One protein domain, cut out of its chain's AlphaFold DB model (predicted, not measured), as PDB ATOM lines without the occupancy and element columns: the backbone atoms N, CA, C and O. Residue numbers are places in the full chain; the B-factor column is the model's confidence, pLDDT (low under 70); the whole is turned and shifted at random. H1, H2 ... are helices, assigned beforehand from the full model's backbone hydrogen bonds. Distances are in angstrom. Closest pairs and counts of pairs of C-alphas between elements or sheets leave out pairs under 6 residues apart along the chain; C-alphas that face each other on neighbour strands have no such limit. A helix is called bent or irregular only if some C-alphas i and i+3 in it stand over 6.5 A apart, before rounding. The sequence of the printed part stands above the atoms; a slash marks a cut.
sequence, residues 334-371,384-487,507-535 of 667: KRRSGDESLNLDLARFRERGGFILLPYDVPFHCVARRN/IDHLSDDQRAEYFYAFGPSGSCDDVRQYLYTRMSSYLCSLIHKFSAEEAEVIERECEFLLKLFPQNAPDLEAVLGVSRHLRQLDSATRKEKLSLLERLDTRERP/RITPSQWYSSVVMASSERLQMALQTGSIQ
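AT A GLANCE: This is residues 334 to 371, 384 to 487 and 507 to 535 of the 667 residues of the protein "J domain-containing protein" of Acidobacteria bacterium 13_1_40CM_2_60_7 (UniProt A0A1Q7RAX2). An elongated body of helices has at its core an up-and-down bundle of three, H3, H4 and H5, their centres in a triangle. At the end where H3 begins, H2 crosses it and H1 meets its first residue; at the other end, H6 and H8 lie side by side, and H7 packs along H5. The printed part has 171 residues with eight named helices, H1 to H8 in chain order, and no named strand: all helix. It is compact, with a radius of gyration of the C-alphas of 16.9 A, and spans 52 by 29 by 26 A.

HOW THE PARTS SIT: The hub is H3, residues 405 to 425, touching four helices. Its residues 416 to 423 touch residues 452 to 460 of H5, residues 447 to 465, the same way at a shallow tilt of 22 degrees; the closest C-alphas, of Leu 420 and Val 456, are 6.5 A apart. H4, residues 429 to 445, forms a helical hairpin with H5, with C-alphas of Glu 436 and Leu 457 closest at 5.8 A. H3 and H4 are close but not clearly touching, with C-alphas of Tyr 419 and Ile 435 closest at 6.6 A. H2, residues 389 to 399, touches residues 405 to 411 of H3, about perpendicular at 82 degrees; Ala 398 and Asp 407 have the closest C-alphas, 4.8 A apart. Residues 339 to 346 of H1, residues 334 to 351, touch residue 405 of H3, with C-alphas of Asn 343 and Cys 405 closest at 5.7 A. H1 and H2 are apart. Residues 475 to 479 of H6, residues 468 to 481, touch residues 424 to 425 of H3 at a steep tilt of 67 degrees, only just short of about perpendicular; the closest C-alphas, of Ile 424 and Leu 475, are 5.8 A apart. H8, residues 522 to 531, touches H6 the same way, with C-alphas of Lys 474 and Ser 522 closest at 6.0 A. H7, residues 512 to 519, touches H5 at a shallow tilt of 3 degrees, with C-alphas of Ala 455 and Gln 512 closest at 5.3 A. Every O i to N i+4 pair is within hydrogen-bond range in H1, H2, H6 and H7; in H3 it is 15 of 17, in H4 12 of 13, in H5 13 of 15 and in H8 5 of 6.

IN THESE COORDINATES: H1 begins at C-alpha 334 (143.045, -64.589, 118.774) and is 26.0 A long. H3, 28.0 A, is irregular: C-alphas 410 and 413 are 8.0 A apart, and it has a kink of 59 degrees near residue 412. H5, 25.9 A, is irregular too, with C-alphas 448 and 451 8.0 A apart. H4 measures 24.7 A and H6 20.0 A. H8 ends at C-alpha 531 (177.779, -49.333, 81.538).

THE WHOLE: The C-alphas farthest apart, of Lys 334 and Gln 530, are 55.0 A apart. Residues 372 to 383 and 488 to 506 are not printed; the gaps between C-alphas are 21.3 A and 9.5 A. Of the links printed whole, each is tight. Residues 352 to 371 hold no named element. Mean pLDDT of the printed part is 87.0; residues 363 to 371 and 484 to 487 are under 70.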
ATOM      1  N   LYS A 334     143.266 -64.027 120.114       88.50
ATOM      2  CA  LYS A 334     143.045 -64.589 118.774       88.50
ATOM      3  C   LYS A 334     144.251 -64.383 117.855       88.50
ATOM      4  O   LYS A 334     144.582 -65.280 117.087       88.50
ATOM      5  N   ARG A 335     144.898 -63.213 117.926       84.25
ATOM      6  CA  ARG A 335     146.124 -62.933 117.167       84.25
ATOM      7  C   ARG A 335     147.269 -63.846 117.616       84.25
ATOM      8  O   ARG A 335     147.834 -64.532 116.775       84.25
ATOM      9  N   ARG A 336     147.515 -63.933 118.926       83.81
ATOM     10  CA  ARG A 336     148.553 -64.793 119.514       83.81
ATOM     11  C   ARG A 336     148.365 -66.274 119.174       83.81
ATOM     12  O   ARG A 336     149.331 -66.935 118.825       83.81
ATOM     13  N   SER A 337     147.137 -66.792 119.214       82.12
ATOM     14  CA  SER A 337     146.855 -68.170 118.786       82.12
ATOM     15  C   SER A 337     147.143 -68.387 117.296       82.12
ATOM     16  O   SER A 337     147.554 -69.475 116.903       82.12
ATOM     17  N   GLY A 338     146.952 -67.357 116.464       82.56
ATOM     18  CA  GLY A 338     147.394 -67.366 115.070       82.56
ATOM     19  C   GLY A 338     148.914 -67.483 114.953       82.56
ATOM     20  O   GLY A 338     149.401 -68.342 114.223       82.56
ATOM     21  N   ASP A 339     149.660 -66.692 115.728       82.94
ATOM     22  CA  ASP A 339     151.127 -66.738 115.751       82.94
ATOM     23  C   ASP A 339     151.658 -68.088 116.283       82.94
ATOM     24  O   ASP A 339     152.623 -68.638 115.752       82.94
ATOM     25  N   GLU A 340     151.010 -68.683 117.289       86.06
ATOM     26  CA  GLU A 340     151.330 -70.031 117.791       86.06
ATOM     27  C   GLU A 340     151.078 -71.113 116.727       86.06
ATOM     28  O   GLU A 340     151.893 -72.024 116.568       86.06
ATOM     29  N   SER A 341     150.001 -70.988 115.944       88.38
ATOM     30  CA  SER A 341     149.736 -71.876 114.804       88.38
ATOM     31  C   SER A 341     150.824 -71.766 113.734       88.38
ATOM     32  O   SER A 341     151.294 -72.789 113.239       88.38
ATOM     33  N   LEU A 342     151.262 -70.548 113.400       88.44
ATOM     34  CA  LEU A 342     152.350 -70.328 112.440       88.44
ATOM     35  C   LEU A 342     153.672 -70.931 112.938       88.44
ATOM     36  O   LEU A 342     154.388 -71.566 112.165       88.44
ATOM     37  N   ASN A 343     153.974 -70.802 114.235       89.94
ATOM     38  CA  ASN A 343     155.152 -71.428 114.843       89.94
ATOM     39  C   ASN A 343     155.086 -72.964 114.796       89.94
ATOM     40  O   ASN A 343     156.112 -73.616 114.597       89.94
ATOM     41  N   LEU A 344     153.896 -73.557 114.935       91.19
ATOM     42  CA  LEU A 344     153.714 -75.000 114.782       91.19
ATOM     43  C   LEU A 344     153.950 -75.452 113.335       91.19
ATOM     44  O   LEU A 344     154.603 -76.471 113.107       91.19
ATOM     45  N   ASP A 345     153.458 -74.695 112.354       92.44
ATOM     46  CA  ASP A 345     153.699 -74.980 110.937       92.44
ATOM     47  C   ASP A 345     155.186 -74.835 110.576       92.44
ATOM     48  O   ASP A 345     155.732 -75.676 109.858       92.44
ATOM     49  N   LEU A 346     155.869 -73.837 111.143       94.12
ATOM     50  CA  LEU A 346     157.321 -73.661 111.058       94.12
ATOM     51  C   LEU A 346     158.085 -74.850 111.652       94.12
ATOM     52  O   LEU A 346     158.997 -75.374 111.009       94.12
ATOM     53  N   ALA A 347     157.702 -75.313 112.843       92.06
ATOM     54  CA  ALA A 347     158.314 -76.481 113.474       92.06
ATOM     55  C   ALA A 347     158.151 -77.739 112.602       92.06
ATOM     56  O   ALA A 347     159.137 -78.413 112.300       92.06
ATOM     57  N   ARG A 348     156.937 -77.994 112.094       92.75
ATOM     58  CA  ARG A 348     156.648 -79.119 111.185       92.75
ATOM     59  C   ARG A 348     157.438 -79.046 109.881       92.75
ATOM     60  O   ARG A 348     157.873 -80.078 109.373       92.75
ATOM     61  N   PHE A 349     157.607 -77.851 109.313       94.06
ATOM     62  CA  PHE A 349     158.413 -77.661 108.107       94.06
ATOM     63  C   PHE A 349     159.880 -78.040 108.350       94.06
ATOM     64  O   PHE A 349     160.481 -78.744 107.541       94.06
ATOM     65  N   ARG A 350     160.441 -77.655 109.501       91.00
ATOM     66  CA  ARG A 350     161.820 -77.998 109.877       91.00
ATOM     67  C   ARG A 350     162.023 -79.477 110.179       91.00
ATOM     68  O   ARG A 350     163.022 -80.034 109.739       91.00
ATOM     69  N   GLU A 351     161.083 -80.127 110.864       89.00
ATOM     70  CA  GLU A 351     161.133 -81.578 111.121       89.00
ATOM     71  C   GLU A 351     161.202 -82.400 109.828       89.00
ATOM     72  O   GLU A 351     161.806 -83.469 109.795       89.00
ATOM     73  N   ARG A 352     160.636 -81.878 108.734       88.62
ATOM     74  CA  ARG A 352     160.701 -82.478 107.393       88.62
ATOM     75  C   ARG A 352     161.997 -82.155 106.636       88.62
ATOM     76  O   ARG A 352     162.060 -82.379 105.431       88.62
ATOM     77  N   GLY A 353     163.013 -81.645 107.331       80.31
ATOM     78  CA  GLY A 353     164.317 -81.303 106.766       80.31
ATOM     79  C   GLY A 353     164.410 -79.895 106.180       80.31
ATOM     80  O   GLY A 353     165.309 -79.688 105.381       80.31
ATOM     81  N   GLY A 354     163.503 -78.982 106.573       81.94
ATOM     82  CA  GLY A 354     163.278 -77.623 106.046       81.94
ATOM     83  C   GLY A 354     164.512 -76.788 105.675       81.94
ATOM     84  O   GLY A 354     165.162 -77.074 104.684       81.94
ATOM     85  N   PHE A 355     164.771 -75.687 106.392       92.00
ATOM     86  CA  PHE A 355     165.806 -74.720 106.001       92.00
ATOM     87  C   PHE A 355     167.205 -75.345 105.909       92.00
ATOM     88  O   PHE A 355     167.778 -75.740 106.927       92.00
ATOM     89  N   ILE A 356     167.780 -75.379 104.706       89.56
ATOM     90  CA  ILE A 356     169.130 -75.904 104.482       89.56
ATOM     91  C   ILE A 356     170.214 -74.894 104.853       89.56
ATOM     92  O   ILE A 356     170.025 -73.673 104.797       89.56
ATOM     93  N   LEU A 357     171.394 -75.408 105.191       89.75
ATOM     94  CA  LEU A 357     172.596 -74.589 105.249       89.75
ATOM     95  C   LEU A 357     173.022 -74.255 103.817       89.75
ATOM     96  O   LEU A 357     173.352 -75.154 103.050       89.75
ATOM     97  N   LEU A 358     172.993 -72.973 103.462       90.56
ATOM     98  CA  LEU A 358     173.303 -72.536 102.107       90.56
ATOM     99  C   LEU A 358     174.823 -72.474 101.890       90.56
ATOM    100  O   LEU A 358     175.541 -72.044 102.796       90.56
ATOM    101  N   PRO A 359     175.340 -72.811 100.694       86.44
ATOM    102  CA  PRO A 359     176.774 -72.736 100.404       86.44
ATOM    103  C   PRO A 359     177.383 -71.347 100.609       86.44
ATOM    104  O   PRO A 359     178.552 -71.238 100.975       86.44
ATOM    105  N   TYR A 360     176.600 -70.285 100.387       86.12
ATOM    106  CA  TYR A 360     177.045 -68.908 100.610       86.12
ATOM    107  C   TYR A 360     177.245 -68.572 102.103       86.12
ATOM    108  O   TYR A 360     177.993 -67.653 102.430       86.12
ATOM    109  N   ASP A 361     176.634 -69.332 103.019       84.81
ATOM    110  CA  ASP A 361     176.613 -69.024 104.455       84.81
ATOM    111  C   ASP A 361     177.849 -69.568 105.221       84.81
ATOM    112  O   ASP A 361     178.092 -69.194 106.375       84.81
ATOM    113  N   VAL A 362     178.647 -70.450 104.601       73.62
ATOM    114  CA  VAL A 362     179.738 -71.240 105.221       73.62
ATOM    115  C   VAL A 362     181.109 -70.537 105.090       73.62
ATOM    116  O   VAL A 362     181.381 -69.977 104.028       73.62
ATOM    117  N   PRO A 363     182.021 -70.576 106.098       56.56
ATOM    118  CA  PRO A 363     181.989 -71.326 107.356       56.56
ATOM    119  C   PRO A 363     181.808 -70.396 108.562       56.56
ATOM    120  O   PRO A 363     182.760 -69.783 109.045       56.56
ATOM    121  N   PHE A 364     180.588 -70.271 109.078       62.94
ATOM    122  CA  PHE A 364     180.380 -69.574 110.343       62.94
ATOM    123  C   PHE A 364     180.375 -70.544 111.522       62.94
ATOM    124  O   PHE A 364     179.659 -71.545 111.513       62.94
ATOM    125  N   HIS A 365     181.136 -70.218 112.566       54.75
ATOM    126  CA  HIS A 365     181.218 -70.997 113.800       54.75
ATOM    127  C   HIS A 365     181.078 -70.074 115.016       54.75
ATOM    128  O   HIS A 365     182.038 -69.842 115.745       54.75
ATOM    129  N   CYS A 366     179.887 -69.522 115.245       57.16
ATOM    130  CA  CYS A 366     179.559 -68.881 116.519       57.16
ATOM    131  C   CYS A 366     178.192 -69.359 117.013       57.16
ATOM    132  O   CYS A 366     177.277 -69.575 116.221       57.16
ATOM    133  N   VAL A 367     178.067 -69.533 118.330       58.19
ATOM    134  CA  VAL A 367     176.827 -69.945 118.993       58.19
ATOM    135  C   VAL A 367     176.179 -68.709 119.604       58.19
ATOM    136  O   VAL A 367     176.792 -68.052 120.448       58.19
ATOM    137  N   ALA A 368     174.940 -68.410 119.210       54.09
ATOM    138  CA  ALA A 368     174.177 -67.308 119.788       54.09
ATOM    139  C   ALA A 368     173.953 -67.573 121.282       54.09
ATOM    140  O   ALA A 368     173.532 -68.665 121.681       54.09
ATOM    141  N   ARG A 369     174.219 -66.579 122.133       58.56
ATOM    142  CA  ARG A 369     173.879 -66.669 123.556       58.56
ATOM    143  C   ARG A 369     172.415 -66.286 123.730       58.56
ATOM    144  O   ARG A 369     172.021 -65.186 123.376       58.56
ATOM    145  N   ARG A 370     171.622 -67.161 124.355       52.78
ATOM    146  CA  ARG A 370     170.158 -67.013 124.522       52.78
ATOM    147  C   ARG A 370     169.663 -65.744 125.252       52.78
ATOM    148  O   ARG A 370     168.459 -65.577 125.355       52.78
ATOM    149  N   ASN A 371     170.542 -64.860 125.736       57.47
ATOM    150  CA  ASN A 371     170.183 -63.689 126.547       57.47
ATOM    151  C   ASN A 371     170.874 -62.375 126.123       57.47
ATOM    152  O   ASN A 371     170.744 -61.378 126.835       57.47
ATOM    153  N   ILE A 384     174.541 -61.943 104.591       83.75
ATOM    154  CA  ILE A 384     175.031 -62.602 105.805       83.75
ATOM    155  C   ILE A 384     176.438 -62.133 106.212       83.75
ATOM    156  O   ILE A 384     176.738 -62.044 107.397       83.75
ATOM    157  N   ASP A 385     177.284 -61.764 105.251       78.50
ATOM    158  CA  ASP A 385     178.621 -61.187 105.451       78.50
ATOM    159  C   ASP A 385     178.592 -59.705 105.872       78.50
ATOM    160  O   ASP A 385     179.600 -59.172 106.332       78.50
ATOM    161  N   HIS A 386     177.437 -59.038 105.778       77.06
ATOM    162  CA  HIS A 386     177.224 -57.685 106.306       77.06
ATOM    163  C   HIS A 386     176.717 -57.673 107.755       77.06
ATOM    164  O   HIS A 386     176.617 -56.595 108.352       77.06
ATOM    165  N   LEU A 387     176.336 -58.833 108.293       77.81
ATOM    166  CA  LEU A 387     175.850 -58.980 109.659       77.81
ATOM    167  C   LEU A 387     177.018 -58.984 110.651       77.81
ATOM    168  O   LEU A 387     178.104 -59.477 110.347       77.81
ATOM    169  N   SER A 388     176.790 -58.465 111.861       73.06
ATOM    170  CA  SER A 388     177.694 -58.737 112.982       73.06
ATOM    171  C   SER A 388     177.656 -60.225 113.331       73.06
ATOM    172  O   SER A 388     176.707 -60.930 113.001       73.06
ATOM    173  N   ASP A 389     178.662 -60.727 114.031       73.81
ATOM    174  CA  ASP A 389     178.702 -62.153 114.348       73.81
ATOM    175  C   ASP A 389     177.556 -62.607 115.271       73.81
ATOM    176  O   ASP A 389     177.050 -63.713 115.104       73.81
ATOM    177  N   ASP A 390     177.079 -61.756 116.184       74.19
ATOM    178  CA  ASP A 390     175.875 -62.056 116.974       74.19
ATOM    179  C   ASP A 390     174.633 -62.135 116.078       74.19
ATOM    180  O   ASP A 390     173.833 -63.058 116.210       74.19
ATOM    181  N   GLN A 391     174.506 -61.219 115.113       81.00
ATOM    182  CA  GLN A 391     173.425 -61.252 114.129       81.00
ATOM    183  C   GLN A 391     173.518 -62.488 113.227       81.00
ATOM    184  O   GLN A 391     172.499 -63.081 112.889       81.00
ATOM    185  N   ARG A 392     174.726 -62.923 112.845       83.19
ATOM    186  CA  ARG A 392     174.929 -64.183 112.111       83.19
ATOM    187  C   ARG A 392     174.528 -65.379 112.962       83.19
ATOM    188  O   ARG A 392     173.870 -66.287 112.466       83.19
ATOM    189  N   ALA A 393     174.893 -65.386 114.239       82.31
ATOM    190  CA  ALA A 393     174.526 -66.456 115.152       82.31
ATOM    191  C   ALA A 393     173.002 -66.527 115.355       82.31
ATOM    192  O   ALA A 393     172.432 -67.618 115.328       82.31
ATOM    193  N   GLU A 394     172.333 -65.379 115.491       86.19
ATOM    194  CA  GLU A 394     170.872 -65.296 115.506       86.19
ATOM    195  C   GLU A 394     170.244 -65.704 114.173       86.19
ATOM    196  O   GLU A 394     169.237 -66.399 114.187       86.19
ATOM    197  N   TYR A 395     170.839 -65.356 113.028       89.06
ATOM    198  CA  TYR A 395     170.397 -65.837 111.717       89.06
ATOM    199  C   TYR A 395     170.391 -67.374 111.669       89.06
ATOM    200  O   TYR A 395     169.376 -67.983 111.328       89.06
ATOM    201  N   PHE A 396     171.478 -68.035 112.084       88.56
ATOM    202  CA  PHE A 396     171.511 -69.503 112.131       88.56
ATOM    203  C   PHE A 396     170.549 -70.082 113.170       88.56
ATOM    204  O   PHE A 396     169.986 -71.151 112.947       88.56
ATOM    205  N   TYR A 397     170.321 -69.386 114.285       87.69
ATOM    206  CA  TYR A 397     169.298 -69.772 115.254       87.69
ATOM    207  C   TYR A 397     167.884 -69.675 114.658       87.69
ATOM    208  O   TYR A 397     167.099 -70.616 114.784       87.69
ATOM    209  N   ALA A 398     167.586 -68.578 113.957       90.31
ATOM    210  CA  ALA A 398     166.303 -68.279 113.332       90.31
ATOM    211  C   ALA A 398     165.909 -69.332 112.295       90.31
ATOM    212  O   ALA A 398     164.760 -69.766 112.259       90.31
ATOM    213  N   PHE A 399     166.856 -69.791 111.478       91.44
ATOM    214  CA  PHE A 399     166.615 -70.840 110.482       91.44
ATOM    215  C   PHE A 399     166.938 -72.254 110.996       91.44
ATOM    216  O   PHE A 399     166.653 -73.234 110.315       91.44
ATOM    217  N   GLY A 400     167.454 -72.377 112.221       87.94
ATOM    218  CA  GLY A 400     167.725 -73.645 112.893       87.94
ATOM    219  C   GLY A 400     166.500 -74.249 113.599       87.94
ATOM    220  O   GLY A 400     165.412 -73.679 113.573       87.94
ATOM    221  N   PRO A 401     166.650 -75.398 114.288       84.19
ATOM    222  CA  PRO A 401     165.526 -76.151 114.861       84.19
ATOM    223  C   PRO A 401     164.669 -75.380 115.875       84.19
ATOM    224  O   PRO A 401     163.487 -75.678 116.027       84.19
ATOM    225  N   SER A 402     165.247 -74.396 116.570       83.75
ATOM    226  CA  SER A 402     164.615 -73.706 117.705       83.75
ATOM    227  C   SER A 402     164.147 -72.272 117.427       83.75
ATOM    228  O   SER A 402     163.637 -71.641 118.348       83.75
ATOM    229  N   GLY A 403     164.314 -71.744 116.210       85.75
ATOM    230  CA  GLY A 403     163.892 -70.374 115.893       85.75
ATOM    231  C   GLY A 403     162.368 -70.204 115.879       85.75
ATOM    232  O   GLY A 403     161.635 -71.109 115.492       85.75
ATOM    233  N   SER A 404     161.862 -69.042 116.239       89.38
ATOM    234  CA  SER A 404     160.448 -68.681 116.105       89.38
ATOM    235  C   SER A 404     160.145 -68.037 114.746       89.38
ATOM    236  O   SER A 404     161.051 -67.691 113.983       89.38
ATOM    237  N   CYS A 405     158.864 -67.839 114.428       89.62
ATOM    238  CA  CYS A 405     158.450 -67.034 113.276       89.62
ATOM    239  C   CYS A 405     158.959 -65.589 113.363       89.62
ATOM    240  O   CYS A 405     159.247 -64.997 112.323       89.62
ATOM    241  N   ASP A 406     159.083 -65.029 114.567       85.06
ATOM    242  CA  ASP A 406     159.604 -63.674 114.762       85.06
ATOM    243  C   ASP A 406     161.103 -63.617 114.446       85.06
ATOM    244  O   ASP A 406     161.530 -62.732 113.700       85.06
ATOM    245  N   ASP A 407     161.867 -64.628 114.876       87.50
ATOM    246  CA  ASP A 407     163.286 -64.773 114.522       87.50
ATOM    247  C   ASP A 407     163.461 -64.896 112.997       87.50
ATOM    248  O   ASP A 407     164.291 -64.218 112.391       87.50
ATOM    249  N   VAL A 408     162.636 -65.722 112.336       91.50
ATOM    250  CA  VAL A 408     162.659 -65.864 110.869       91.50
ATOM    251  C   VAL A 408     162.313 -64.541 110.184       91.50
ATOM    252  O   VAL A 408     162.994 -64.148 109.237       91.50
ATOM    253  N   ARG A 409     161.287 -63.824 110.661       88.00
ATOM    254  CA  ARG A 409     160.879 -62.525 110.105       88.00
ATOM    255  C   ARG A 409     162.004 -61.497 110.218       88.00
ATOM    256  O   ARG A 409     162.231 -60.745 109.270       88.00
ATOM    257  N   GLN A 410     162.722 -61.484 111.342       85.81
ATOM    258  CA  GLN A 410     163.840 -60.573 111.598       85.81
ATOM    259  C   GLN A 410     164.937 -60.686 110.529       85.81
ATOM    260  O   GLN A 410     165.475 -59.665 110.086       85.81
ATOM    261  N   TYR A 411     165.214 -61.913 110.082       89.62
ATOM    262  CA  TYR A 411     166.291 -62.249 109.151       89.62
ATOM    263  C   TYR A 411     165.811 -62.664 107.748       89.62
ATOM    264  O   TYR A 411     166.611 -63.126 106.931       89.62
ATOM    265  N   LEU A 412     164.526 -62.468 107.428       91.00
ATOM    266  CA  LEU A 412     163.921 -62.920 106.169       91.00
ATOM    267  C   LEU A 412     164.630 -62.339 104.938       91.00
ATOM    268  O   LEU A 412     164.980 -63.080 104.025       91.00
ATOM    269  N   TYR A 413     164.912 -61.032 104.933       88.56
ATOM    270  CA  TYR A 413     165.667 -60.396 103.844       88.56
ATOM    271  C   TYR A 413     167.085 -60.951 103.719       88.56
ATOM    272  O   TYR A 413     167.546 -61.181 102.603       88.56
ATOM    273  N   THR A 414     167.751 -61.230 104.847       90.38
ATOM    274  CA  THR A 414     169.081 -61.850 104.837       90.38
ATOM    275  C   THR A 414     169.043 -63.231 104.201       90.38
ATOM    276  O   THR A 414     169.890 -63.566 103.372       90.38
ATOM    277  N   ARG A 415     168.017 -64.018 104.523       93.56
ATOM    278  CA  ARG A 415     167.814 -65.340 103.934       93.56
ATOM    279  C   ARG A 415     167.516 -65.268 102.438       93.56
ATOM    280  O   ARG A 415     168.153 -65.986 101.678       93.56
ATOM    281  N   MET A 416     166.630 -64.368 102.002       93.88
ATOM    282  CA  MET A 416     166.315 -64.179 100.578       93.88
ATOM    283  C   MET A 416     167.548 -63.782  99.756       93.88
ATOM    284  O   MET A 416     167.791 -64.332  98.682       93.88
ATOM    285  N   SER A 417     168.378 -62.875 100.271       92.19
ATOM    286  CA  SER A 417     169.665 -62.555  99.651       92.19
ATOM    287  C   SER A 417     170.629 -63.734  99.648       92.19
ATOM    288  O   SER A 417     171.333 -63.916  98.661       92.19
ATOM    289  N   SER A 418     170.662 -64.543 100.709       93.06
ATOM    290  CA  SER A 418     171.523 -65.730 100.781       93.06
ATOM    291  C   SER A 418     171.089 -66.806  99.778       93.06
ATOM    292  O   SER A 418     171.948 -67.437  99.157       93.06
ATOM    293  N   TYR A 419     169.780 -66.953  99.519       95.75
ATOM    294  CA  TYR A 419     169.264 -67.772  98.416       95.75
ATOM    295  C   TYR A 419     169.789 -67.286  97.071       95.75
ATOM    296  O   TYR A 419     170.395 -68.061  96.339       95.75
ATOM    297  N   LEU A 420     169.611 -65.999  96.761       95.06
ATOM    298  CA  LEU A 420     170.088 -65.431  95.501       95.06
ATOM    299  C   LEU A 420     171.605 -65.561  95.362       95.06
ATOM    300  O   LEU A 420     172.088 -65.971  94.316       95.06
ATOM    301  N   CYS A 421     172.369 -65.278  96.417       93.56
ATOM    302  CA  CYS A 421     173.819 -65.419  96.376       93.56
ATOM    303  C   CYS A 421     174.245 -66.877  96.151       93.56
ATOM    304  O   CYS A 421     175.199 -67.114  95.419       93.56
ATOM    305  N   SER A 422     173.525 -67.851  96.707       94.75
ATOM    306  CA  SER A 422     173.789 -69.274  96.447       94.75
ATOM    307  C   SER A 422     173.432 -69.662  95.011       94.75
ATOM    308  O   SER A 422     174.238 -70.292  94.334       94.75
ATOM    309  N   LEU A 423     172.286 -69.200  94.501       96.25
ATOM    310  CA  LEU A 423     171.867 -69.413  93.110       96.25
ATOM    311  C   LEU A 423     172.832 -68.781  92.097       96.25
ATOM    312  O   LEU A 423     173.006 -69.336  91.017       96.25
ATOM    313  N   ILE A 424     173.449 -67.641  92.421       95.25
ATOM    314  CA  ILE A 424     174.375 -66.942  91.521       95.25
ATOM    315  C   ILE A 424     175.805 -67.480  91.634       95.25
ATOM    316  O   ILE A 424     176.390 -67.838  90.620       95.25
ATOM    317  N   HIS A 425     176.358 -67.569  92.848       92.38
ATOM    318  CA  HIS A 425     177.781 -67.875  93.070       92.38
ATOM    319  C   HIS A 425     178.085 -69.376  93.216       92.38
ATOM    320  O   HIS A 425     179.252 -69.783  93.199       92.38
ATOM    321  N   LYS A 426     177.066 -70.206  93.482       91.81
ATOM    322  CA  LYS A 426     177.207 -71.629  93.851       91.81
ATOM    323  C   LYS A 426     176.050 -72.493  93.332       91.81
ATOM    324  O   LYS A 426     175.607 -73.397  94.024       91.81
ATOM    325  N   PHE A 427     175.566 -72.234  92.117       95.12
ATOM    326  CA  PHE A 427     174.377 -72.909  91.588       95.12
ATOM    327  C   PHE A 427     174.470 -74.451  91.606       95.12
ATOM    328  O   PHE A 427     175.362 -75.037  90.988       95.12
ATOM    329  N   SER A 428     173.453 -75.095  92.184       94.62
ATOM    330  CA  SER A 428     173.097 -76.509  92.004       94.62
ATOM    331  C   SER A 428     171.600 -76.611  91.691       94.62
ATOM    332  O   SER A 428     170.789 -75.848  92.217       94.62
ATOM    333  N   ALA A 429     171.224 -77.548  90.814       93.12
ATOM    334  CA  ALA A 429     169.819 -77.765  90.471       93.12
ATOM    335  C   ALA A 429     169.032 -78.339  91.661       93.12
ATOM    336  O   ALA A 429     167.891 -77.941  91.888       93.12
ATOM    337  N   GLU A 430     169.665 -79.223  92.432       93.38
ATOM    338  CA  GLU A 430     169.111 -79.817  93.644       93.38
ATOM    339  C   GLU A 430     168.864 -78.743  94.710       93.38
ATOM    340  O   GLU A 430     167.774 -78.669  95.271       93.38
ATOM    341  N   GLU A 431     169.836 -77.861  94.955       92.25
ATOM    342  CA  GLU A 431     169.690 -76.763  95.919       92.25
ATOM    343  C   GLU A 431     168.630 -75.749  95.483       92.25
ATOM    344  O   GLU A 431     167.844 -75.292  96.313       92.25
ATOM    345  N   ALA A 432     168.555 -75.435  94.187       95.31
ATOM    346  CA  ALA A 432     167.537 -74.545  93.637       95.31
ATOM    347  C   ALA A 432     166.109 -75.074  93.888       95.31
ATOM    348  O   ALA A 432     165.225 -74.310  94.274       95.31
ATOM    349  N   GLU A 433     165.884 -76.387  93.770       95.00
ATOM    350  CA  GLU A 433     164.606 -77.015  94.144       95.00
ATOM    351  C   GLU A 433     164.286 -76.866  95.633       95.00
ATOM    352  O   GLU A 433     163.129 -76.653  96.010       95.00
ATOM    353  N   VAL A 434     165.293 -76.972  96.501       94.88
ATOM    354  CA  VAL A 434     165.088 -76.769  97.938       94.88
ATOM    355  C   VAL A 434     164.751 -75.311  98.245       94.88
ATOM    356  O   VAL A 434     163.777 -75.062  98.956       94.88
ATOM    357  N   ILE A 435     165.483 -74.362  97.653       96.06
ATOM    358  CA  ILE A 435     165.224 -72.922  97.777       96.06
ATOM    359  C   ILE A 435     163.796 -72.587  97.334       96.06
ATOM    360  O   ILE A 435     163.102 -71.840  98.022       96.06
ATOM    361  N   GLU A 436     163.315 -73.168  96.230       96.31
ATOM    362  CA  GLU A 436     161.938 -72.966  95.769       96.31
ATOM    363  C   GLU A 436     160.906 -73.419  96.809       96.31
ATOM    364  O   GLU A 436     159.995 -72.657  97.143       96.31
ATOM    365  N   ARG A 437     161.079 -74.612  97.391       96.12
ATOM    366  CA  ARG A 437     160.186 -75.119  98.448       96.12
ATOM    367  C   ARG A 437     160.220 -74.252  99.706       96.12
ATOM    368  O   ARG A 437     159.176 -74.025 100.319       96.12
ATOM    369  N   GLU A 438     161.396 -73.765 100.098       96.88
ATOM    370  CA  GLU A 438     161.549 -72.853 101.234       96.88
ATOM    371  C   GLU A 438     160.860 -71.507 100.974       96.88
ATOM    372  O   GLU A 438     160.132 -71.021 101.839       96.88
ATOM    373  N   CYS A 439     161.013 -70.924  99.782       96.31
ATOM    374  CA  CYS A 439     160.329 -69.689  99.397       96.31
ATOM    375  C   CYS A 439     158.803 -69.857  99.354       96.31
ATOM    376  O   CYS A 439     158.084 -69.008  99.874       96.31
ATOM    377  N   GLU A 440     158.288 -70.957  98.801       95.81
ATOM    378  CA  GLU A 440     156.847 -71.254  98.786       95.81
ATOM    379  C   GLU A 440     156.264 -71.419 100.193       95.81
ATOM    380  O   GLU A 440     155.125 -71.023 100.456       95.81
ATOM    381  N   PHE A 441     157.037 -71.986 101.119       96.19
ATOM    382  CA  PHE A 441     156.657 -72.047 102.523       96.19
ATOM    383  C   PHE A 441     156.667 -70.655 103.173       96.19
ATOM    384  O   PHE A 441     155.690 -70.265 103.817       96.19
ATOM    385  N   LEU A 442     157.728 -69.874 102.953       95.56
ATOM    386  CA  LEU A 442     157.852 -68.509 103.466       95.56
ATOM    387  C   LEU A 442     156.758 -67.576 102.926       95.56
ATOM    388  O   LEU A 442     156.285 -66.731 103.679       95.56
ATOM    389  N   LEU A 443     156.294 -67.761 101.686       92.94
ATOM    390  CA  LEU A 443     155.166 -67.016 101.111       92.94
ATOM    391  C   LEU A 443     153.871 -67.221 101.902       92.94
ATOM    392  O   LEU A 443     153.099 -66.282 102.085       92.94
ATOM    393  N   LYS A 444     153.638 -68.441 102.399       91.50
ATOM    394  CA  LYS A 444     152.467 -68.754 103.232       91.50
ATOM    395  C   LYS A 444     152.587 -68.140 104.624       91.50
ATOM    396  O   LYS A 444     151.585 -67.687 105.168       91.50
ATOM    397  N   LEU A 445     153.796 -68.122 105.192       90.50
ATOM    398  CA  LEU A 445     154.050 -67.532 106.508       90.50
ATOM    399  C   LEU A 445     154.056 -65.995 106.490       90.50
ATOM    400  O   LEU A 445     153.620 -65.368 107.455       90.50
ATOM    401  N   PHE A 446     154.563 -65.387 105.417       89.31
ATOM    402  CA  PHE A 446     154.827 -63.950 105.311       89.31
ATOM    403  C   PHE A 446     154.309 -63.375 103.979       89.31
ATOM    404  O   PHE A 446     155.099 -62.889 103.166       89.31
ATOM    405  N   PRO A 447     152.985 -63.384 103.743       83.88
ATOM    406  CA  PRO A 447     152.396 -62.944 102.473       83.88
ATOM    407  C   PRO A 447     152.693 -61.475 102.139       83.88
ATOM    408  O   PRO A 447     152.766 -61.104 100.974       83.88
ATOM    409  N   GLN A 448     152.937 -60.630 103.143       78.56
ATOM    410  CA  GLN A 448     153.336 -59.234 102.944       78.56
ATOM    411  C   GLN A 448     154.706 -59.070 102.259       78.56
ATOM    412  O   GLN A 448     155.017 -57.987 101.778       78.56
ATOM    413  N   ASN A 449     155.527 -60.124 102.227       85.75
ATOM    414  CA  ASN A 449     156.824 -60.158 101.551       85.75
ATOM    415  C   ASN A 449     156.753 -60.883 100.193       85.75
ATOM    416  O   ASN A 449     157.792 -61.249  99.643       85.75
ATOM    417  N   ALA A 450     155.545 -61.097  99.651       86.81
ATOM    418  CA  ALA A 450     155.348 -61.842  98.413       86.81
ATOM    419  C   ALA A 450     156.152 -61.311  97.215       86.81
ATOM    420  O   ALA A 450     156.838 -62.129  96.606       86.81
ATOM    421  N   PRO A 451     156.198 -59.994  96.920       85.69
ATOM    422  CA  PRO A 451     156.944 -59.499  95.760       85.69
ATOM    423  C   PRO A 451     158.430 -59.881  95.768       85.69
ATOM    424  O   PRO A 451     158.993 -60.189  94.718       85.69
ATOM    425  N   ASP A 452     159.058 -59.894  96.946       87.81
ATOM    426  CA  ASP A 452     160.486 -60.185  97.101       87.81
ATOM    427  C   ASP A 452     160.760 -61.696  97.063       87.81
ATOM    428  O   ASP A 452     161.701 -62.147  96.411       87.81
ATOM    429  N   LEU A 453     159.908 -62.501  97.708       93.31
ATOM    430  CA  LEU A 453     159.995 -63.966  97.671       93.31
ATOM    431  C   LEU A 453     159.701 -64.522  96.268       93.31
ATOM    432  O   LEU A 453     160.376 -65.444  95.808       93.31
ATOM    433  N   GLU A 454     158.729 -63.943  95.563       93.00
ATOM    434  CA  GLU A 454     158.414 -64.280  94.173       93.00
ATOM    435  C   GLU A 454     159.555 -63.912  93.223       93.00
ATOM    436  O   GLU A 454     159.824 -64.668  92.291       93.00
ATOM    437  N   ALA A 455     160.282 -62.819  93.481       91.44
ATOM    438  CA  ALA A 455     161.487 -62.489  92.723       91.44
ATOM    439  C   ALA A 455     162.566 -63.578  92.876       91.44
ATOM    440  O   ALA A 455     163.148 -64.013  91.880       91.44
ATOM    441  N   VAL A 456     162.794 -64.085  94.095       96.19
ATOM    442  CA  VAL A 456     163.730 -65.206  94.328       96.19
ATOM    443  C   VAL A 456     163.272 -66.473  93.596       96.19
ATOM    444  O   VAL A 456     164.080 -67.130  92.936       96.19
ATOM    445  N   LEU A 457     161.975 -66.802  93.661       96.50
ATOM    446  CA  LEU A 457     161.396 -67.933  92.927       96.50
ATOM    447  C   LEU A 457     161.565 -67.789  91.413       96.50
ATOM    448  O   LEU A 457     161.930 -68.754  90.742       96.50
ATOM    449  N   GLY A 458     161.315 -66.593  90.876       95.19
ATOM    450  CA  GLY A 458     161.484 -66.278  89.461       95.19
ATOM    451  C   GLY A 458     162.920 -66.503  88.996       95.19
ATOM    452  O   GLY A 458     163.137 -67.174  87.988       95.19
ATOM    453  N   VAL A 459     163.898 -66.032  89.775       97.19
ATOM    454  CA  VAL A 459     165.330 -66.250  89.517       97.19
ATOM    455  C   VAL A 459     165.680 -67.740  89.513       97.19
ATOM    456  O   VAL A 459     166.294 -68.212  88.554       97.19
ATOM    457  N   SER A 460     165.272 -68.494  90.539       97.50
ATOM    458  CA  SER A 460     165.557 -69.933  90.633       97.50
ATOM    459  C   SER A 460     165.007 -70.706  89.431       97.50
ATOM    460  O   SER A 460     165.746 -71.415  88.741       97.50
ATOM    461  N   ARG A 461     163.716 -70.508  89.130       96.69
ATOM    462  CA  ARG A 461     163.019 -71.201  88.039       96.69
ATOM    463  C   ARG A 461     163.627 -70.863  86.683       96.69
ATOM    464  O   ARG A 461     163.853 -71.769  85.883       96.69
ATOM    465  N   HIS A 462     163.944 -69.589  86.447       96.62
ATOM    466  CA  HIS A 462     164.611 -69.144  85.223       96.62
ATOM    467  C   HIS A 462     165.961 -69.842  85.038       96.62
ATOM    468  O   HIS A 462     166.206 -70.448  83.998       96.62
ATOM    469  N   LEU A 463     166.824 -69.833  86.059       97.06
ATOM    470  CA  LEU A 463     168.143 -70.467  85.975       97.06
ATOM    471  C   LEU A 463     168.043 -71.977  85.733       97.06
ATOM    472  O   LEU A 463     168.795 -72.503  84.911       97.06
ATOM    473  N   ARG A 464     167.101 -72.676  86.380       96.38
ATOM    474  CA  ARG A 464     166.876 -74.119  86.176       96.38
ATOM    475  C   ARG A 464     166.409 -74.475  84.763       96.38
ATOM    476  O   ARG A 464     166.752 -75.554  84.288       96.38
ATOM    477  N   GLN A 465     165.665 -73.593  84.098       96.00
ATOM    478  CA  GLN A 465     165.168 -73.816  82.734       96.00
ATOM    479  C   GLN A 465     166.245 -73.646  81.654       96.00
ATOM    480  O   GLN A 465     166.109 -74.208  80.570       96.00
ATOM    481  N   LEU A 466     167.314 -72.895  81.935       95.56
ATOM    482  CA  LEU A 466     168.431 -72.732  81.001       95.56
ATOM    483  C   LEU A 466     169.218 -74.035  80.844       95.56
ATOM    484  O   LEU A 466     169.411 -74.770  81.816       95.56
ATOM    485  N   ASP A 467     169.747 -74.288  79.650       95.69
ATOM    486  CA  ASP A 467     170.721 -75.355  79.439       95.69
ATOM    487  C   ASP A 467     172.042 -75.063  80.178       95.69
ATOM    488  O   ASP A 467     172.335 -73.932  80.577       95.69
ATOM    489  N   SER A 468     172.865 -76.098  80.361       94.75
ATOM    490  CA  SER A 468     174.088 -75.991  81.164       94.75
ATOM    491  C   SER A 468     175.102 -74.976  80.624       94.75
ATOM    492  O   SER A 468     175.847 -74.410  81.428       94.75
ATOM    493  N   ALA A 469     175.186 -74.773  79.306       95.00
ATOM    494  CA  ALA A 469     176.167 -73.868  78.716       95.00
ATOM    495  C   ALA A 469     175.721 -72.414  78.900       95.00
ATOM    496  O   ALA A 469     176.460 -71.620  79.488       95.00
ATOM    497  N   THR A 470     174.478 -72.106  78.519       94.62
ATOM    498  CA  THR A 470     173.882 -70.771  78.678       94.62
ATOM    499  C   THR A 470     173.832 -70.351  80.144       94.62
ATOM    500  O   THR A 470     174.154 -69.214  80.489       94.62
ATOM    501  N   ARG A 471     173.480 -71.280  81.043       96.38
ATOM    502  CA  ARG A 471     173.469 -71.024  82.487       96.38
ATOM    503  C   ARG A 471     174.858 -70.649  82.994       96.38
ATOM    504  O   ARG A 471     174.989 -69.652  83.694       96.38
ATOM    505  N   LYS A 472     175.890 -71.417  82.636       95.62
ATOM    506  CA  LYS A 472     177.265 -71.167  83.091       95.62
ATOM    507  C   LYS A 472     177.785 -69.810  82.615       95.62
ATOM    508  O   LYS A 472     178.400 -69.092  83.399       95.62
ATOM    509  N   GLU A 473     177.524 -69.454  81.359       95.69
ATOM    510  CA  GLU A 473     177.880 -68.139  80.818       95.69
ATOM    511  C   GLU A 473     177.182 -67.018  81.598       95.69
ATOM    512  O   GLU A 473     177.836 -66.109  82.110       95.69
ATOM    513  N   LYS A 474     175.857 -67.114  81.747       96.00
ATOM    514  CA  LYS A 474     175.052 -66.108  82.442       96.00
ATOM    515  C   LYS A 474     175.466 -65.936  83.907       96.00
ATOM    516  O   LYS A 474     175.622 -64.802  84.353       96.00
ATOM    517  N   LEU A 475     175.679 -67.031  84.640       96.25
ATOM    518  CA  LEU A 475     176.142 -66.982  86.031       96.25
ATOM    519  C   LEU A 475     177.498 -66.281  86.141       96.25
ATOM    520  O   LEU A 475     177.645 -65.393  86.970       96.25
ATOM    521  N   SER A 476     178.444 -66.571  85.240       94.94
ATOM    522  CA  SER A 476     179.747 -65.896  85.231       94.94
ATOM    523  C   SER A 476     179.638 -64.379  85.018       94.94
ATOM    524  O   SER A 476     180.396 -63.614  85.616       94.94
ATOM    525  N   LEU A 477     178.694 -63.917  84.191       94.12
ATOM    526  CA  LEU A 477     178.440 -62.485  84.002       94.12
ATOM    527  C   LEU A 477     177.815 -61.853  85.254       94.12
ATOM    528  O   LEU A 477     178.252 -60.785  85.679       94.12
ATOM    529  N   LEU A 478     176.833 -62.520  85.864       93.62
ATOM    530  CA  LEU A 478     176.157 -62.048  87.076       93.62
ATOM    531  C   LEU A 478     177.100 -61.996  88.286       93.62
ATOM    532  O   LEU A 478     177.062 -61.027  89.040       93.62
ATOM    533  N   GLU A 479     177.988 -62.980  88.443       92.06
ATOM    534  CA  GLU A 479     179.035 -62.980  89.473       92.06
ATOM    535  C   GLU A 479     179.975 -61.775  89.336       92.06
ATOM    536  O   GLU A 479     180.356 -61.175  90.337       92.06
ATOM    537  N   ARG A 480     180.334 -61.397  88.100       89.62
ATOM    538  CA  ARG A 480     181.200 -60.239  87.815       89.62
ATOM    539  C   ARG A 480     180.494 -58.901  88.020       89.62
ATOM    540  O   ARG A 480     181.151 -57.920  88.362       89.62
ATOM    541  N   LEU A 481     179.183 -58.855  87.787       88.25
ATOM    542  CA  LEU A 481     178.362 -57.684  88.078       88.25
ATOM    543  C   LEU A 481     178.202 -57.479  89.585       88.25
ATOM    544  O   LEU A 481     178.016 -56.347  90.017       88.25
ATOM    545  N   ASP A 482     178.292 -58.530  90.394       87.00
ATOM    546  CA  ASP A 482     178.071 -58.401  91.824       87.00
ATOM    547  C   ASP A 482     179.195 -57.634  92.548       87.00
ATOM    548  O   ASP A 482     180.378 -57.926  92.391       87.00
ATOM    549  N   THR A 483     178.813 -56.704  93.429       74.50
ATOM    550  CA  THR A 483     179.716 -56.093  94.411       74.50
ATOM    551  C   THR A 483     179.471 -56.686  95.798       74.50
ATOM    552  O   THR A 483     178.345 -56.709  96.306       74.50
ATOM    553  N   ARG A 484     180.553 -57.153  96.435       66.88
ATOM    554  CA  ARG A 484     180.553 -57.601  97.841       66.88
ATOM    555  C   ARG A 484     180.663 -56.442  98.830       66.88
ATOM    556  O   ARG A 484     180.731 -56.666 100.034       66.88
ATOM    557  N   GLU A 485     180.714 -55.206  98.346       61.84
ATOM    558  CA  GLU A 485     180.797 -54.056  99.230       61.84
ATOM    559  C   GLU A 485     179.481 -53.840  99.975       61.84
ATOM    560  O   GLU A 485     178.386 -53.859  99.397       61.84
ATOM    561  N   ARG A 486     179.601 -53.568 101.275       53.53
ATOM    562  CA  ARG A 486     178.470 -53.229 102.137       53.53
ATOM    563  C   ARG A 486     177.825 -51.916 101.659       53.53
ATOM    564  O   ARG A 486     178.540 -50.978 101.335       53.53
ATOM    565  N   PRO A 487     176.493 -51.778 101.612       54.56
ATOM    566  CA  PRO A 487     175.868 -50.483 101.337       54.56
ATOM    567  C   PRO A 487     176.251 -49.436 102.384       54.56
ATOM    568  O   PRO A 487     176.289 -49.731 103.582       54.56
ATOM    569  N   ARG A 507     174.252 -54.985  92.408       82.44
ATOM    570  CA  ARG A 507     174.216 -55.767  93.645       82.44
ATOM    571  C   ARG A 507     173.036 -56.743  93.687       82.44
ATOM    572  O   ARG A 507     171.906 -56.383  93.355       82.44
ATOM    573  N   ILE A 508     173.287 -57.942  94.216       87.00
ATOM    574  CA  ILE A 508     172.252 -58.946  94.501       87.00
ATOM    575  C   ILE A 508     171.309 -58.439  95.594       87.00
ATOM    576  O   ILE A 508     171.714 -58.238  96.743       87.00
ATOM    577  N   THR A 509     170.032 -58.285  95.247       85.06
ATOM    578  CA  THR A 509     168.957 -57.902  96.172       85.06
ATOM    579  C   THR A 509     167.700 -58.722  95.881       85.06
ATOM    580  O   THR A 509     167.454 -59.042  94.719       85.06
ATOM    581  N   PRO A 510     166.885 -59.067  96.891       85.94
ATOM    582  CA  PRO A 510     165.614 -59.747  96.675       85.94
ATOM    583  C   PRO A 510     164.581 -58.723  96.216       85.94
ATOM    584  O   PRO A 510     163.804 -58.220  97.014       85.94
ATOM    585  N   SER A 511     164.652 -58.346  94.940       83.75
ATOM    586  CA  SER A 511     163.767 -57.362  94.323       83.75
ATOM    587  C   SER A 511     163.393 -57.772  92.904       83.75
ATOM    588  O   SER A 511     164.150 -58.453  92.207       83.75
ATOM    589  N   GLN A 512     162.240 -57.290  92.444       80.06
ATOM    590  CA  GLN A 512     161.794 -57.484  91.062       80.06
ATOM    591  C   GLN A 512     162.775 -56.891  90.039       80.06
ATOM    592  O   GLN A 512     162.983 -57.466  88.973       80.06
ATOM    593  N   TRP A 513     163.451 -55.791  90.390       84.62
ATOM    594  CA  TRP A 513     164.522 -55.228  89.569       84.62
ATOM    595  C   TRP A 513     165.692 -56.202  89.399       84.62
ATOM    596  O   TRP A 513     166.131 -56.455  88.285       84.62
ATOM    597  N   TYR A 514     166.186 -56.804  90.481       89.12
ATOM    598  CA  TYR A 514     167.281 -57.761  90.343       89.12
ATOM    599  C   TYR A 514     166.845 -59.021  89.576       89.12
ATOM    600  O   TYR A 514     167.616 -59.566  88.788       89.12
ATOM    601  N   SER A 515     165.587 -59.446  89.732       91.06
ATOM    602  CA  SER A 515     165.012 -60.520  88.911       91.06
ATOM    603  C   SER A 515     165.072 -60.190  87.412       91.06
ATOM    604  O   SER A 515     165.501 -61.032  86.621       91.06
ATOM    605  N   SER A 516     164.743 -58.956  87.005       87.88
ATOM    606  CA  SER A 516     164.833 -58.544  85.594       87.88
ATOM    607  C   SER A 516     166.275 -58.532  85.072       87.88
ATOM    608  O   SER A 516     166.508 -58.926  83.928       87.88
ATOM    609  N   VAL A 517     167.252 -58.184  85.917       91.25
ATOM    610  CA  VAL A 517     168.684 -58.296  85.596       91.25
ATOM    611  C   VAL A 517     169.056 -59.747  85.301       91.25
ATOM    612  O   VAL A 517     169.633 -60.025  84.255       91.25
ATOM    613  N   VAL A 518     168.674 -60.700  86.157       93.56
ATOM    614  CA  VAL A 518     168.961 -62.128  85.922       93.56
ATOM    615  C   VAL A 518     168.272 -62.646  84.653       93.56
ATOM    616  O   VAL A 518     168.831 -63.473  83.921       93.56
ATOM    617  N   MET A 519     167.071 -62.155  84.350       93.56
ATOM    618  CA  MET A 519     166.319 -62.541  83.153       93.56
ATOM    619  C   MET A 519     166.880 -61.926  81.859       93.56
ATOM    620  O   MET A 519     166.692 -62.517  80.795       93.56
ATOM    621  N   ALA A 520     167.632 -60.822  81.924       92.88
ATOM    622  CA  ALA A 520     168.209 -60.139  80.762       92.88
ATOM    623  C   ALA A 520     169.124 -61.049  79.916       92.88
ATOM    624  O   ALA A 520     169.753 -61.973  80.434       92.88
ATOM    625  N   SER A 521     169.214 -60.821  78.603       92.56
ATOM    626  CA  SER A 521     170.075 -61.635  77.727       92.56
ATOM    627  C   SER A 521     171.563 -61.493  78.084       92.56
ATOM    628  O   SER A 521     171.973 -60.500  78.688       92.56
ATOM    629  N   SER A 522     172.397 -62.463  77.687       91.81
ATOM    630  CA  SER A 522     173.853 -62.393  77.907       91.81
ATOM    631  C   SER A 522     174.463 -61.119  77.312       91.81
ATOM    632  O   SER A 522     175.314 -60.501  77.941       91.81
ATOM    633  N   GLU A 523     173.966 -60.663  76.158       91.00
ATOM    634  CA  GLU A 523     174.370 -59.396  75.529       91.00
ATOM    635  C   GLU A 523     174.089 -58.186  76.433       91.00
ATOM    636  O   GLU A 523     174.950 -57.329  76.624       91.00
ATOM    637  N   ARG A 524     172.905 -58.139  77.061       90.94
ATOM    638  CA  ARG A 524     172.535 -57.069  78.000       90.94
ATOM    639  C   ARG A 524     173.377 -57.100  79.270       90.94
ATOM    640  O   ARG A 524     173.737 -56.045  79.779       90.94
ATOM    641  N   LEU A 525     173.727 -58.284  79.764       91.31
ATOM    642  CA  LEU A 525     174.613 -58.436  80.922       91.31
ATOM    643  C   LEU A 525     176.058 -58.031  80.604       91.31
ATOM    644  O   LEU A 525     176.720 -57.402  81.426       91.31
ATOM    645  N   GLN A 526     176.550 -58.346  79.404       90.81
ATOM    646  CA  GLN A 526     177.859 -57.888  78.938       90.81
ATOM    647  C   GLN A 526     177.906 -56.366  78.792       90.81
ATOM    648  O   GLN A 526     178.890 -55.747  79.192       90.81
ATOM    649  N   MET A 527     176.835 -55.763  78.275       89.00
ATOM    650  CA  MET A 527     176.682 -54.310  78.247       89.00
ATOM    651  C   MET A 527     176.676 -53.734  79.669       89.00
ATOM    652  O   MET A 527     177.426 -52.802  79.938       89.00
ATOM    653  N   ALA A 528     175.933 -54.338  80.601       86.88
ATOM    654  CA  ALA A 528     175.889 -53.895  81.992       86.88
ATOM    655  C   ALA A 528     177.262 -53.919  82.680       86.88
ATOM    656  O   ALA A 528     177.542 -53.051  83.499       86.88
ATOM    657  N   LEU A 529     178.155 -54.846  82.319       85.06
ATOM    658  CA  LEU A 529     179.532 -54.854  82.835       85.06
ATOM    659  C   LEU A 529     180.351 -53.637  82.383       85.06
ATOM    660  O   LEU A 529     181.356 -53.313  83.008       85.06
ATOM    661  N   GLN A 530     179.955 -52.990  81.288       83.38
ATOM    662  CA  GLN A 530     180.614 -51.801  80.750       83.38
ATOM    663  C   GLN A 530     179.931 -50.514  81.215       83.38
ATOM    664  O   GLN A 530     180.600 -49.514  81.454       83.38
ATOM    665  N   THR A 531     178.602 -50.532  81.326       79.56
ATOM    666  CA  THR A 531     177.779 -49.333  81.538       79.56
ATOM    667  C   THR A 531     177.196 -49.223  82.946       79.56
ATOM    668  O   THR A 531     176.720 -48.155  83.314       79.56
ATOM    669  N   GLY A 532     177.191 -50.309  83.722       78.38
ATOM    670  CA  GLY A 532     176.444 -50.425  84.977       78.38
ATOM    671  C   GLY A 532     174.935 -50.644  84.791       78.38
ATOM    672  O   GLY A 532     174.202 -50.660  85.777       78.38
ATOM    673  N   SER A 533     174.448 -50.822  83.554       80.62
ATOM    674  CA  SER A 533     173.014 -50.920  83.254       80.62
ATOM    675  C   SER A 533     172.669 -51.985  82.215       80.62
ATOM    676  O   SER A 533     173.351 -52.151  81.206       80.62
ATOM    677  N   ILE A 534     171.555 -52.688  82.445       83.50
ATOM    678  CA  ILE A 534     170.964 -53.625  81.474       83.50
ATOM    679  C   ILE A 534     170.126 -52.915  80.396       83.50
ATOM    680  O   ILE A 534     169.732 -53.543  79.409       83.50
ATOM    681  N   GLN A 535     169.848 -51.620  80.568       83.06
ATOM    682  CA  GLN A 535     169.123 -50.793  79.605       83.06
ATOM    683  C   GLN A 535     170.104 -50.055  78.690       83.06
ATOM    684  O   GLN A 535     171.202 -49.684  79.104       83.06
TER     685      GLN A 535